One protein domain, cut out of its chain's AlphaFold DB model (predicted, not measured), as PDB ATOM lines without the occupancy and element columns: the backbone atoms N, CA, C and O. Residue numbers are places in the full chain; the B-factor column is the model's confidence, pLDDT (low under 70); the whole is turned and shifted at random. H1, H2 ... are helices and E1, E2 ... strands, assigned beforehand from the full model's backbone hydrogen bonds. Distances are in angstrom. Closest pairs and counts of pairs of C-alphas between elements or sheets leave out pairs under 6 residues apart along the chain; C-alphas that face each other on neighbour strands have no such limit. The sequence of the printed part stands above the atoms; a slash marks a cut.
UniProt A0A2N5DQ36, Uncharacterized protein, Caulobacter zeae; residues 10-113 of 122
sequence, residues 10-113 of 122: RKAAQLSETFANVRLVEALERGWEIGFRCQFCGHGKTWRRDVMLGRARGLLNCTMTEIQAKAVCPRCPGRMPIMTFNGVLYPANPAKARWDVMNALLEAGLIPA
ATOM      1  N   ARG A  10     137.239 134.532 148.509       77.62
ATOM      2  CA  ARG A  10     136.129 134.441 149.476       77.62
ATOM      3  C   ARG A  10     134.980 135.376 149.116       77.62
ATOM      4  O   ARG A  10     133.836 134.939 149.134       77.62
ATOM      5  N   LYS A  11     135.277 136.622 148.736       78.19
ATOM      6  CA  LYS A  11     134.257 137.580 148.279       78.19
ATOM      7  C   LYS A  11     133.535 137.084 147.026       78.19
ATOM      8  O   LYS A  11     132.316 137.140 146.969       78.19
ATOM      9  N   ALA A  12     134.263 136.537 146.052       76.56
ATOM     10  CA  ALA A  12     133.673 135.991 144.827       76.56
ATOM     11  C   ALA A  12     132.790 134.751 145.068       76.56
ATOM     12  O   ALA A  12     131.897 134.459 144.276       76.56
ATOM     13  N   ALA A  13     133.046 134.012 146.149       81.81
ATOM     14  CA  ALA A  13     132.242 132.875 146.585       81.81
ATOM     15  C   ALA A  13     131.032 133.274 147.447       81.81
ATOM     16  O   ALA A  13     130.221 132.416 147.788       81.81
ATOM     17  N   GLN A  14     130.896 134.541 147.836       88.00
ATOM     18  CA  GLN A  14     129.811 134.962 148.709       88.00
ATOM     19  C   GLN A  14     128.495 135.030 147.926       88.00
ATOM     20  O   GLN A  14     128.374 135.757 146.942       88.00
ATOM     21  N   LEU A  15     127.501 134.260 148.369       86.69
ATOM     22  CA  LEU A  15     126.148 134.338 147.825       86.69
ATOM     23  C   LEU A  15     125.427 135.545 148.424       86.69
ATOM     24  O   LEU A  15     125.632 135.877 149.593       86.69
ATOM     25  N   SER A  16     124.544 136.175 147.646       86.06
ATOM     26  CA  SER A  16     123.592 137.119 148.227       86.06
ATOM     27  C   SER A  16     122.653 136.375 149.174       86.06
ATOM     28  O   SER A  16     122.302 135.220 148.933       86.06
ATOM     29  N   GLU A  17     122.217 137.033 150.244       82.00
ATOM     30  CA  GLU A  17     121.343 136.424 151.252       82.00
ATOM     31  C   GLU A  17     120.038 135.884 150.643       82.00
ATOM     32  O   GLU A  17     119.603 134.771 150.947       82.00
ATOM     33  N   THR A  18     119.466 136.628 149.692       83.06
ATOM     34  CA  THR A  18     118.276 136.222 148.936       83.06
ATOM     35  C   THR A  18     118.515 134.975 148.091       83.06
ATOM     36  O   THR A  18     117.582 134.219 147.868       83.06
ATOM     37  N   PHE A  19     119.735 134.744 147.606       89.38
ATOM     38  CA  PHE A  19     120.063 133.578 146.787       89.38
ATOM     39  C   PHE A  19     120.469 132.368 147.636       89.38
ATOM     40  O   PHE A  19     120.087 131.242 147.328       89.38
ATOM     41  N   ALA A  20     121.194 132.603 148.730       91.75
ATOM     42  CA  ALA A  20     121.756 131.586 149.614       91.75
ATOM     43  C   ALA A  20     120.703 130.613 150.174       91.75
ATOM     44  O   ALA A  20     120.953 129.408 150.256       91.75
ATOM     45  N   ASN A  21     119.526 131.136 150.525       93.06
ATOM     46  CA  ASN A  21     118.456 130.385 151.188       93.06
ATOM     47  C   ASN A  21     117.450 129.743 150.221       93.06
ATOM     48  O   ASN A  21     116.572 129.001 150.652       93.06
ATOM     49  N   VAL A  22     117.566 130.007 148.919       94.75
ATOM     50  CA  VAL A  22     116.633 129.469 147.922       94.75
ATOM     51  C   VAL A  22     116.896 127.987 147.723       94.75
ATOM     52  O   VAL A  22     118.041 127.581 147.508       94.75
ATOM     53  N   ARG A  23     115.841 127.171 147.759       95.88
ATOM     54  CA  ARG A  23     115.952 125.746 147.426       95.88
ATOM     55  C   ARG A  23     116.074 125.551 145.921       95.88
ATOM     56  O   ARG A  23     115.531 126.322 145.131       95.88
ATOM     57  N   LEU A  24     116.726 124.474 145.493       95.75
ATOM     58  CA  LEU A  24     116.849 124.172 144.064       95.75
ATOM     59  C   LEU A  24     115.486 123.991 143.374       95.75
ATOM     60  O   LEU A  24     115.334 124.400 142.225       95.75
ATOM     61  N   VAL A  25     114.481 123.449 144.066       95.31
ATOM     62  CA  VAL A  25     113.115 123.340 143.524       95.31
ATOM     63  C   VAL A  25     112.434 124.703 143.326       95.31
ATOM     64  O   VAL A  25     111.705 124.891 142.359       95.31
ATOM     65  N   GLU A  26     112.732 125.692 144.167       94.69
ATOM     66  CA  GLU A  26     112.218 127.061 144.012       94.69
ATOM     67  C   GLU A  26     112.937 127.799 142.880       94.69
ATOM     68  O   GLU A  26     112.330 128.575 142.144       94.69
ATOM     69  N   ALA A  27     114.233 127.536 142.697       93.81
ATOM     70  CA  ALA A  27     114.960 128.004 141.525       93.81
ATOM     71  C   ALA A  27     114.363 127.421 140.233       93.81
ATOM     72  O   ALA A  27     114.181 128.148 139.259       93.81
ATOM     73  N   LEU A  28     113.989 126.136 140.244       94.12
ATOM     74  CA  LEU A  28     113.290 125.492 139.134       94.12
ATOM     75  C   LEU A  28     111.918 126.137 138.862       94.12
ATOM     76  O   LEU A  28     111.601 126.398 137.702       94.12
ATOM     77  N   GLU A  29     111.136 126.430 139.907       94.00
ATOM     78  CA  GLU A  29     109.847 127.133 139.805       94.00
ATOM     79  C   GLU A  29     109.992 128.505 139.143       94.00
ATOM     80  O   GLU A  29     109.222 128.863 138.254       94.00
ATOM     81  N   ARG A  30     111.026 129.261 139.518       92.25
ATOM     82  CA  ARG A  30     111.316 130.583 138.941       92.25
ATOM     83  C   ARG A  30     111.964 130.516 137.555       92.25
ATOM     84  O   ARG A  30     112.254 131.558 136.969       92.25
ATOM     85  N   GLY A  31     112.217 129.315 137.033       91.31
ATOM     86  CA  GLY A  31     112.889 129.111 135.753       91.31
ATOM     87  C   GLY A  31     114.345 129.579 135.754       91.31
ATOM     88  O   GLY A  31     114.840 130.017 134.719       91.31
ATOM     89  N   TRP A  32     115.020 129.533 136.903       94.44
ATOM     90  CA  TRP A  32     116.416 129.942 137.010       94.44
ATOM     91  C   TRP A  32     117.352 128.931 136.352       94.44
ATOM     92  O   TRP A  32     117.205 127.718 136.503       94.44
ATOM     93  N   GLU A  33     118.385 129.441 135.692       95.12
ATOM     94  CA  GLU A  33     119.581 128.679 135.346       95.12
ATOM     95  C   GLU A  33     120.663 128.953 136.389       95.12
ATOM     96  O   GLU A  33     120.993 130.111 136.639       95.12
ATOM     97  N   ILE A  34     121.236 127.907 136.987       95.56
ATOM     98  CA  ILE A  34     122.262 128.053 138.027       95.56
ATOM     99  C   ILE A  34     123.643 127.837 137.420       95.56
ATOM    100  O   ILE A  34     123.989 126.730 137.006       95.56
ATOM    101  N   GLY A  35     124.441 128.894 137.363       94.50
ATOM    102  CA  GLY A  35     125.836 128.848 136.955       94.50
ATOM    103  C   GLY A  35     126.744 128.472 138.120       94.50
ATOM    104  O   GLY A  35     126.542 128.903 139.250       94.50
ATOM    105  N   PHE A  36     127.783 127.699 137.831       94.62
ATOM    106  CA  PHE A  36     128.866 127.372 138.749       94.62
ATOM    107  C   PHE A  36     130.191 127.674 138.066       94.62
ATOM    108  O   PHE A  36     130.365 127.349 136.890       94.62
ATOM    109  N   ARG A  37     131.162 128.199 138.811       93.75
ATOM    110  CA  ARG A  37     132.527 128.412 138.331       93.75
ATOM    111  C   ARG A  37     133.549 127.953 139.367       93.75
ATOM    112  O   ARG A  37     133.431 128.219 140.563       93.75
ATOM    113  N   CYS A  38     134.564 127.234 138.899       91.50
ATOM    114  CA  CYS A  38     135.707 126.864 139.719       91.50
ATOM    115  C   CYS A  38     136.586 128.086 139.974       91.50
ATOM    116  O   CYS A  38     137.013 128.749 139.033       91.50
ATOM    117  N   GLN A  39     136.905 128.332 141.242       85.19
ATOM    118  CA  GLN A  39     137.777 129.440 141.635       85.19
ATOM    119  C   GLN A  39     139.255 129.230 141.256       85.19
ATOM    120  O   GLN A  39     140.013 130.190 141.258       85.19
ATOM    121  N   PHE A  40     139.663 127.991 140.950       85.88
ATOM    122  CA  PHE A  40     141.057 127.648 140.646       85.88
ATOM    123  C   PHE A  40     141.314 127.525 139.143       85.88
ATOM    124  O   PHE A  40     142.149 128.231 138.600       85.88
ATOM    125  N   CYS A  41     140.586 126.641 138.452       88.38
ATOM    126  CA  CYS A  41     140.804 126.393 137.022       88.38
ATOM    127  C   CYS A  41     139.842 127.166 136.107       88.38
ATOM    128  O   CYS A  41     139.885 126.998 134.892       88.38
ATOM    129  N   GLY A  42     138.910 127.945 136.669       88.19
ATOM    130  CA  GLY A  42     137.931 128.720 135.901       88.19
ATOM    131  C   GLY A  42     136.842 127.897 135.205       88.19
ATOM    132  O   GLY A  42     135.942 128.482 134.605       88.19
ATOM    133  N   HIS A  43     136.874 126.560 135.297       93.44
ATOM    134  CA  HIS A  43     135.875 125.697 134.667       93.44
ATOM    135  C   HIS A  43     134.458 126.084 135.102       93.44
ATOM    136  O   HIS A  43     134.195 126.220 136.298       93.44
ATOM    137  N   GLY A  44     133.558 126.244 134.133       92.94
ATOM    138  CA  GLY A  44     132.164 126.597 134.359       92.94
ATOM    139  C   GLY A  44     131.213 125.461 133.997       92.94
ATOM    140  O   GLY A  44     131.482 124.692 133.076       92.94
ATOM    141  N   LYS A  45     130.084 125.375 134.699       93.38
ATOM    142  CA  LYS A  45     128.934 124.556 134.293       93.38
ATOM    143  C   LYS A  45     127.645 125.282 134.643       93.38
ATOM    144  O   LYS A  45     127.611 126.015 135.626       93.38
ATOM    145  N   THR A  46     126.590 125.014 133.888       94.88
ATOM    146  CA  THR A  46     125.262 125.568 134.153       94.88
ATOM    147  C   THR A  46     124.282 124.430 134.363       94.88
ATOM    148  O   THR A  46     124.279 123.452 133.614       94.88
ATOM    149  N   TRP A  47     123.472 124.533 135.406       95.56
ATOM    150  CA  TRP A  47     122.340 123.656 135.641       95.56
ATOM    151  C   TRP A  47     121.085 124.340 135.133       95.56
ATOM    152  O   TRP A  47     120.686 125.389 135.632       95.56
ATOM    153  N   ARG A  48     120.491 123.718 134.122       95.00
ATOM    154  CA  ARG A  48     119.169 124.036 133.594       95.00
ATOM    155  C   ARG A  48     118.169 122.995 134.091       95.00
ATOM    156  O   ARG A  48     118.552 122.050 134.786       95.00
ATOM    157  N   ARG A  49     116.895 123.161 133.729       94.44
ATOM    158  CA  ARG A  49     115.787 122.276 134.127       94.44
ATOM    159  C   ARG A  49     116.115 120.787 133.970       94.44
ATOM    160  O   ARG A  49     115.903 120.022 134.904       94.44
ATOM    161  N   ASP A  50     116.663 120.388 132.828       94.75
ATOM    162  CA  ASP A  50     117.054 119.007 132.525       94.75
ATOM    163  C   ASP A  50     118.086 118.459 133.527       94.75
ATOM    164  O   ASP A  50     117.962 117.340 134.027       94.75
ATOM    165  N   VAL A  51     119.086 119.265 133.891       95.44
ATOM    166  CA  VAL A  51     120.112 118.867 134.859       95.44
ATOM    167  C   VAL A  51     119.542 118.809 136.273       95.44
ATOM    168  O   VAL A  51     119.867 117.875 137.010       95.44
ATOM    169  N   MET A  52     118.698 119.776 136.640       95.62
ATOM    170  CA  MET A  52     118.044 119.845 137.952       95.62
ATOM    171  C   MET A  52     117.140 118.640 138.201       95.62
ATOM    172  O   MET A  52     117.224 118.027 139.261       95.62
ATOM    173  N   LEU A  53     116.321 118.274 137.214       95.38
ATOM    174  CA  LEU A  53     115.391 117.145 137.295       95.38
ATOM    175  C   LEU A  53     116.062 115.789 137.043       95.38
ATOM    176  O   LEU A  53     115.561 114.761 137.491       95.38
ATOM    177  N   GLY A  54     117.208 115.772 136.362       95.19
ATOM    178  CA  GLY A  54     118.007 114.573 136.140       95.19
ATOM    179  C   GLY A  54     119.059 114.369 137.229       95.19
ATOM    180  O   GLY A  54     118.799 113.841 138.311       95.19
ATOM    181  N   ARG A  55     120.298 114.771 136.929       93.12
ATOM    182  CA  ARG A  55     121.482 114.476 137.757       93.12
ATOM    183  C   ARG A  55     121.448 115.128 139.139       93.12
ATOM    184  O   ARG A  55     121.985 114.556 140.082       93.12
ATOM    185  N   ALA A  56     120.841 116.304 139.268       93.69
ATOM    186  CA  ALA A  56     120.769 117.040 140.528       93.69
ATOM    187  C   ALA A  56     119.453 116.810 141.297       93.69
ATOM    188  O   ALA A  56     119.236 117.462 142.316       93.69
ATOM    189  N   ARG A  57     118.614 115.841 140.891       93.94
ATOM    190  CA  ARG A  57     117.294 115.597 141.504       93.94
ATOM    191  C   ARG A  57     117.336 115.365 143.017       93.94
ATOM    192  O   ARG A  57     116.446 115.791 143.744       93.94
ATOM    193  N   GLY A  58     118.401 114.726 143.509       93.69
ATOM    194  CA  GLY A  58     118.601 114.471 144.940       93.69
ATOM    195  C   GLY A  58     118.886 115.729 145.767       93.69
ATOM    196  O   GLY A  58     118.887 115.664 146.989       93.69
ATOM    197  N   LEU A  59     119.123 116.869 145.112       95.38
ATOM    198  CA  LEU A  59     119.416 118.160 145.733       95.38
ATOM    199  C   LEU A  59     118.233 119.132 145.646       95.38
ATOM    200  O   LEU A  59     118.376 120.280 146.050       95.38
ATOM    201  N   LEU A  60     117.071 118.708 145.135       95.56
ATOM    202  CA  LEU A  60     115.916 119.592 144.923       95.56
ATOM    203  C   LEU A  60     115.435 120.292 146.210       95.56
ATOM    204  O   LEU A  60     115.017 121.446 146.153       95.56
ATOM    205  N   ASN A  61     115.553 119.628 147.364       95.44
ATOM    206  CA  ASN A  61     115.233 120.209 148.674       95.44
ATOM    207  C   ASN A  61     116.400 120.963 149.331       95.44
ATOM    208  O   ASN A  61     116.183 121.617 150.345       95.44
ATOM    209  N   CYS A  62     117.611 120.893 148.775       96.38
ATOM    210  CA  CYS A  62     118.758 121.622 149.303       96.38
ATOM    211  C   CYS A  62     118.703 123.099 148.899       96.38
ATOM    212  O   CYS A  62     118.327 123.448 147.776       96.38
ATOM    213  N   THR A  63     119.147 123.949 149.813       96.19
ATOM    214  CA  THR A  63     119.426 125.370 149.599       96.19
ATOM    215  C   THR A  63     120.666 125.572 148.725       96.19
ATOM    216  O   THR A  63     121.535 124.695 148.633       96.19
ATOM    217  N   MET A  64     120.799 126.746 148.105       95.56
ATOM    218  CA  MET A  64     122.000 127.083 147.329       95.56
ATOM    219  C   MET A  64     123.271 127.032 148.178       95.56
ATOM    220  O   MET A  64     124.292 126.564 147.683       95.56
ATOM    221  N   THR A  65     123.212 127.411 149.458       94.38
ATOM    222  CA  THR A  65     124.340 127.271 150.398       94.38
ATOM    223  C   THR A  65     124.771 125.813 150.571       94.38
ATOM    224  O   THR A  65     125.956 125.485 150.468       94.38
ATOM    225  N   GLU A  66     123.823 124.898 150.781       95.06
ATOM    226  CA  GLU A  66     124.124 123.468 150.914       95.06
ATOM    227  C   GLU A  66     124.676 122.877 149.611       95.06
ATOM    228  O   GLU A  66     125.577 122.034 149.630       95.06
ATOM    229  N   ILE A  67     124.165 123.334 148.466       95.12
ATOM    230  CA  ILE A  67     124.653 122.934 147.142       95.12
ATOM    231  C   ILE A  67     126.071 123.456 146.914       95.12
ATOM    232  O   ILE A  67     126.933 122.692 146.474       95.12
ATOM    233  N   GLN A  68     126.345 124.712 147.262       93.19
ATOM    234  CA  GLN A  68     127.668 125.329 147.173       93.19
ATOM    235  C   GLN A  68     128.701 124.528 147.975       93.19
ATOM    236  O   GLN A  68     129.785 124.223 147.468       93.19
ATOM    237  N   ALA A  69     128.345 124.100 149.190       91.38
ATOM    238  CA  ALA A  69     129.198 123.271 150.040       91.38
ATOM    239  C   ALA A  69     129.497 121.884 149.437       91.38
ATOM    240  O   ALA A  69     130.538 121.289 149.728       91.38
ATOM    241  N   LYS A  70     128.619 121.368 148.569       89.94
ATOM    242  CA  LYS A  70     128.772 120.080 147.867       89.94
ATOM    243  C   LYS A  70     129.396 120.218 146.468       89.94
ATOM    244  O   LYS A  70     129.752 119.210 145.858       89.94
ATOM    245  N   ALA A  71     129.544 121.433 145.936       89.19
ATOM    246  CA  ALA A  71     129.955 121.665 144.553       89.19
ATOM    247  C   ALA A  71     131.462 121.426 144.331       89.19
ATOM    248  O   ALA A  71     132.311 122.284 144.592       89.19
ATOM    249  N   VAL A  72     131.793 120.254 143.784       88.94
ATOM    250  CA  VAL A  72     133.161 119.864 143.396       88.94
ATOM    251  C   VAL A  72     133.459 120.178 141.929       88.94
ATOM    252  O   VAL A  72     132.570 120.118 141.070       88.94
ATOM    253  N   CYS A  73     134.716 120.526 141.633       89.56
ATOM    254  CA  CYS A  73     135.173 120.704 140.259       89.56
ATOM    255  C   CYS A  73     135.487 119.339 139.622       89.56
ATOM    256  O   CYS A  73     136.242 118.566 140.199       89.56
ATOM    257  N   PRO A  74     134.980 119.034 138.414       88.88
ATOM    258  CA  PRO A  74     135.313 117.785 137.724       88.88
ATOM    259  C   PRO A  74     136.707 117.797 137.068       88.88
ATOM    260  O   PRO A  74     137.139 116.776 136.545       88.88
ATOM    261  N   ARG A  75     137.386 118.952 137.020       89.56
ATOM    262  CA  ARG A  75     138.651 119.155 136.284       89.56
ATOM    263  C   ARG A  75     139.874 119.315 137.187       89.56
ATOM    264  O   ARG A  75     140.989 119.195 136.700       89.56
ATOM    265  N   CYS A  76     139.688 119.632 138.465       89.06
ATOM    266  CA  CYS A  76     140.782 119.814 139.413       89.06
ATOM    267  C   CYS A  76     140.330 119.458 140.839       89.06
ATOM    268  O   CYS A  76     139.125 119.404 141.084       89.06
ATOM    269  N   PRO A  77     141.257 119.305 141.804       87.50
ATOM    270  CA  PRO A  77     140.924 119.062 143.217       87.50
ATOM    271  C   PRO A  77     140.166 120.215 143.905       87.50
ATOM    272  O   PRO A  77     139.845 120.144 145.088       87.50
ATOM    273  N   GLY A  78     139.922 121.311 143.185       85.31
ATOM    274  CA  GLY A  78     139.249 122.494 143.691       85.31
ATOM    275  C   GLY A  78     137.730 122.347 143.820       85.31
ATOM    276  O   GLY A  78     137.098 121.399 143.352       85.31
ATOM    277  N   ARG A  79     137.117 123.367 144.420       85.44
ATOM    278  CA  ARG A  79     135.656 123.507 144.520       85.44
ATOM    279  C   ARG A  79     135.116 124.461 143.457       85.44
ATOM    280  O   ARG A  79     135.872 125.222 142.843       85.44
ATOM    281  N   MET A  80     133.801 124.439 143.258       89.50
ATOM    282  CA  MET A  80     133.076 125.399 142.417       89.50
ATOM    283  C   MET A  80     132.190 126.315 143.271       89.50
ATOM    284  O   MET A  80     130.968 126.236 143.159       89.50
ATOM    285  N   PRO A  81     132.776 127.145 144.157       85.31
ATOM    286  CA  PRO A  81     131.984 127.918 145.100       85.31
ATOM    287  C   PRO A  81     131.332 129.139 144.446       85.31
ATOM    288  O   PRO A  81     130.351 129.649 144.964       85.31
ATOM    289  N   ILE A  82     131.835 129.615 143.307       90.00
ATOM    290  CA  ILE A  82     131.236 130.763 142.627       90.00
ATOM    291  C   ILE A  82     129.941 130.277 141.979       90.00
ATOM    292  O   ILE A  82     129.992 129.519 141.008       90.00
ATOM    293  N   MET A  83     128.801 130.701 142.522       94.12
ATOM    294  CA  MET A  83     127.484 130.400 141.972       94.12
ATOM    295  C   MET A  83     126.798 131.673 141.501       94.12
ATOM    296  O   MET A  83     126.843 132.704 142.167       94.12
ATOM    297  N   THR A  84     126.130 131.576 140.362       91.81
ATOM    298  CA  THR A  84     125.278 132.633 139.823       91.81
ATOM    299  C   THR A  84     123.925 132.051 139.454       91.81
ATOM    300  O   THR A  84     123.792 130.842 139.261       91.81
ATOM    301  N   PHE A  85     122.917 132.904 139.326       92.50
ATOM    302  CA  PHE A  85     121.663 132.527 138.693       92.50
ATOM    303  C   PHE A  85     121.366 133.474 137.535       92.50
ATOM    304  O   PHE A  85     121.793 134.629 137.535       92.50
ATOM    305  N   ASN A  86     120.639 132.972 136.548       91.19
ATOM    306  CA  ASN A  86     120.038 133.764 135.488       91.19
ATOM    307  C   ASN A  86     118.542 133.451 135.436       91.19
ATOM    308  O   ASN A  86     118.168 132.281 135.433       91.19
ATOM    309  N   GLY A  87     117.697 134.477 135.417       87.06
ATOM    310  CA  GLY A  87     116.243 134.333 135.438       87.06
ATOM    311  C   GLY A  87     115.552 135.488 136.159       87.06
ATOM    312  O   GLY A  87     116.187 136.462 136.562       87.06
ATOM    313  N   VAL A  88     114.234 135.376 136.324       82.75
ATOM    314  CA  VAL A  88     113.411 136.398 136.990       82.75
ATOM    315  C   VAL A  88     113.320 136.137 138.489       82.75
ATOM    316  O   VAL A  88     113.059 135.013 138.906       82.75
ATOM    317  N   LEU A  89     113.505 137.167 139.320       81.50
ATOM    318  CA  LEU A  89     113.369 137.031 140.779       81.50
ATOM    319  C   LEU A  89     111.943 136.634 141.185       81.50
ATOM    320  O   LEU A  89     111.761 135.771 142.043       81.50
ATOM    321  N   TYR A  90     110.953 137.227 140.517       82.06
ATOM    322  CA  TYR A  90     109.537 136.954 140.717       82.06
ATOM    323  C   TYR A  90     108.881 136.671 139.360       82.06
ATOM    324  O   TYR A  90     108.978 137.507 138.458       82.06
ATOM    325  N   PRO A  91     108.235 135.508 139.174       83.44
ATOM    326  CA  PRO A  91     107.508 135.222 137.947       83.44
ATOM    327  C   PRO A  91     106.280 136.132 137.833       83.44
ATOM    328  O   PRO A  91     105.578 136.367 138.814       83.44
ATOM    329  N   ALA A  92     105.978 136.593 136.615       86.81
ATOM    330  CA  ALA A  92     104.815 137.450 136.355       86.81
ATOM    331  C   ALA A  92     103.475 136.774 136.710       86.81
ATOM    332  O   ALA A  92     102.509 137.448 137.052       86.81
ATOM    333  N   ASN A  93     103.419 135.440 136.641       90.88
ATOM    334  CA  ASN A  93     102.280 134.648 137.088       90.88
ATOM    335  C   ASN A  93     102.769 133.520 138.019       90.88
ATOM    336  O   ASN A  93     103.195 132.470 137.526       90.88
ATOM    337  N   PRO A  94     102.723 133.715 139.351       88.38
ATOM    338  CA  PRO A  94     103.213 132.726 140.311       88.38
ATOM    339  C   PRO A  94     102.370 131.448 140.319       88.38
ATOM    340  O   PRO A  94     102.919 130.362 140.471       88.38
ATOM    341  N   ALA A  95     101.057 131.539 140.084       90.06
ATOM    342  CA  ALA A  95     100.191 130.363 140.020       90.06
ATOM    343  C   ALA A  95     100.552 129.465 138.828       90.06
ATOM    344  O   ALA A  95     100.652 128.247 138.973       90.06
ATOM    345  N   LYS A  96     100.814 130.071 137.663       91.88
ATOM    346  CA  LYS A  96     101.289 129.344 136.484       91.88
ATOM    347  C   LYS A  96     102.669 128.735 136.719       91.88
ATOM    348  O   LYS A  96     102.844 127.557 136.447       91.88
ATOM    349  N   ALA A  97     103.616 129.495 137.270       91.25
ATOM    350  CA  ALA A  97     104.953 128.984 137.577       91.25
ATOM    351  C   ALA A  97     104.900 127.772 138.526       91.25
ATOM    352  O   ALA A  97     105.552 126.754 138.284       91.25
ATOM    353  N   ARG A  98     104.047 127.848 139.557       91.81
ATOM    354  CA  ARG A  98     103.778 126.747 140.488       91.81
ATOM    355  C   ARG A  98     103.186 125.522 139.786       91.81
ATOM    356  O   ARG A  98     103.588 124.399 140.073       91.81
ATOM    357  N   TRP A  99     102.246 125.718 138.866       92.56
ATOM    358  CA  TRP A  99     101.673 124.627 138.075       92.56
ATOM    359  C   TRP A  99     102.709 123.984 137.143       92.56
ATOM    360  O   TRP A  99     102.821 122.760 137.080       92.56
ATOM    361  N   ASP A 100     103.520 124.800 136.472       92.88
ATOM    362  CA  ASP A 100     104.551 124.342 135.541       92.88
ATOM    363  C   ASP A 100     105.626 123.505 136.258       92.88
ATOM    364  O   ASP A 100     106.031 122.459 135.747       92.88
ATOM    365  N   VAL A 101     106.057 123.900 137.465       94.06
ATOM    366  CA  VAL A 101     107.004 123.087 138.250       94.06
ATOM    367  C   VAL A 101     106.371 121.793 138.754       94.06
ATOM    368  O   VAL A 101     107.038 120.761 138.742       94.06
ATOM    369  N   MET A 102     105.089 121.801 139.136       94.50
ATOM    370  CA  MET A 102     104.381 120.575 139.518       94.50
ATOM    371  C   MET A 102     104.348 119.567 138.370       94.50
ATOM    372  O   MET A 102     104.694 118.406 138.584       94.50
ATOM    373  N   ASN A 103     104.004 120.010 137.159       95.06
ATOM    374  CA  ASN A 103     104.019 119.148 135.977       95.06
ATOM    375  C   ASN A 103     105.429 118.635 135.681       95.06
ATOM    376  O   ASN A 103     105.608 117.438 135.498       95.06
ATOM    377  N   ALA A 104     106.443 119.502 135.735       94.19
ATOM    378  CA  ALA A 104     107.824 119.100 135.480       94.19
ATOM    379  C   ALA A 104     108.342 118.059 136.493       94.19
ATOM    380  O   ALA A 104     109.096 117.157 136.133       94.19
ATOM    381  N   LEU A 105     107.934 118.159 137.764       94.69
ATOM    382  CA  LEU A 105     108.237 117.150 138.780       94.69
ATOM    383  C   LEU A 105     107.539 115.819 138.461       94.69
ATOM    384  O   LEU A 105     108.194 114.780 138.491       94.69
ATOM    385  N   LEU A 106     106.250 115.850 138.109       94.62
ATOM    386  CA  LEU A 106     105.486 114.651 137.744       94.62
ATOM    387  C   LEU A 106     106.063 113.956 136.505       94.62
ATOM    388  O   LEU A 106     106.258 112.743 136.522       94.62
ATOM    389  N   GLU A 107     106.404 114.716 135.465       94.44
ATOM    390  CA  GLU A 107     107.056 114.218 134.245       94.44
ATOM    391  C   GLU A 107     108.421 113.581 134.537       94.44
ATOM    392  O   GLU A 107     108.805 112.602 133.899       94.44
ATOM    393  N   ALA A 108     109.143 114.088 135.541       92.94
ATOM    394  CA  ALA A 108     110.397 113.509 136.017       92.94
ATOM    395  C   ALA A 108     110.207 112.293 136.952       92.94
ATOM    396  O   ALA A 108     111.192 111.761 137.476       92.94
ATOM    397  N   GLY A 109     108.965 111.850 137.189       93.75
ATOM    398  CA  GLY A 109     108.633 110.747 138.095       93.75
ATOM    399  C   GLY A 109     108.801 111.095 139.578       93.75
ATOM    400  O   GLY A 109     109.026 110.209 140.403       93.75
ATOM    401  N   LEU A 110     108.747 112.381 139.927       93.81
ATOM    402  CA  LEU A 110     108.889 112.892 141.287       93.81
ATOM    403  C   LEU A 110     107.521 113.266 141.862       93.81
ATOM    404  O   LEU A 110     106.644 113.748 141.154       93.81
ATOM    405  N   ILE A 111     107.353 113.087 143.174       92.75
ATOM    406  CA  ILE A 111     106.106 113.407 143.881       92.75
ATOM    407  C   ILE A 111     106.159 114.876 144.338       92.75
ATOM    408  O   ILE A 111     106.935 115.181 145.249       92.75
ATOM    409  N   PRO A 112     105.344 115.798 143.780       92.50
ATOM    410  CA  PRO A 112     105.445 117.230 144.090       92.50
ATOM    411  C   PRO A 112     105.241 117.565 145.578       92.50
ATOM    412  O   PRO A 112     105.883 118.473 146.114       92.50
ATOM    413  N   ALA A 113     104.423 116.775 146.282       92.31
ATOM    414  CA  ALA A 113     104.169 116.940 147.712       92.31
ATOM    415  C   ALA A 113     105.443 116.822 148.573       92.31
ATOM    416  O   ALA A 113     105.559 117.529 149.572       92.31
TER     417      ALA A 113
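AT A GLANCE: This is residues 10 to 113 of the 122 residues of an uncharacterized protein of Caulobacter zeae (UniProt A0A2N5DQ36). A small sheet of three strands makes one end of an elongated body, and the long helix H5 stands crosswise at the other end, with the short helices H2 and H3 between them. A fourth helix, H4, loosely covers part of the sheet, mostly near E3, and the little helix H1 meets H4 near its beginning. The 104 printed residues hold five named helices and three named strands, in the order H1 H2 E1 E2 H3 H4 E3 H5; the sheet is antiparallel, in the order E2, E1, E3. The class is mixed, helices and strands, though under half of the residues are in named elements. The whole is compact, with a radius of gyration of the C-alphas of 13.9 A, and spans 40 by 26 by 18 A.

HOW THE PARTS SIT: H1, residues 17 to 20, and H4, residues 64 to 70, only just touch, with 3 pairs of C-alphas within 8 A; the closest are those of Ala 20 and Met 64, 5.1 A apart. H2, residues 24 to 29, touches H5, residues 94 to 107, at a steep tilt of 62 degrees, opposite ways. Their closest C-alphas are those of Glu 29 and Val 101, 5.2 A apart, and H5 touches H2 with residues 97 to 101 alone. H2 and H3, residues 49 to 53, only just touch, with 3 pairs within 8 A, the closest being the C-alphas of Leu 28 and Arg 49 at 6.5 A. E1, residues 33 to 37, and E2, residues 44 to 47, form a hairpin; N 36 and O 45 are 2.8 A apart, within hydrogen-bond range. E3, residues 82 to 86, is the other antiparallel neighbour of E1, with N 35 and O 84 at 2.8 A. E2, H3, H4 and E3 form a split strand-helix-strand unit, two strands running the same way with E1 between them, and its crossover is right-handed. H2, H3 and H4 each only graze the sheet, and H5 is not on it. In H2, H3, H4 and H5 every O i to N i+4 pair is within hydrogen-bond range; H1 is too short for such a pair.

IN THESE COORDINATES: H1 begins at C-alpha 17, (121.343, 136.424, 151.252). E1 measures 13.3 A from first to last C-alpha, E2 10.3 A, H4 9.8 A and E3 13.6 A. H5, 19.9 A long, ends at C-alpha 107, (107.056, 114.218, 134.245).

THE WHOLE: The C-alphas farthest apart are those of Pro 77 and Ala 95, 42.4 A. The link from H4 to E3 is long, with 11 residues. The printed part has no cut, and no printed residue is under 70 in pLDDT.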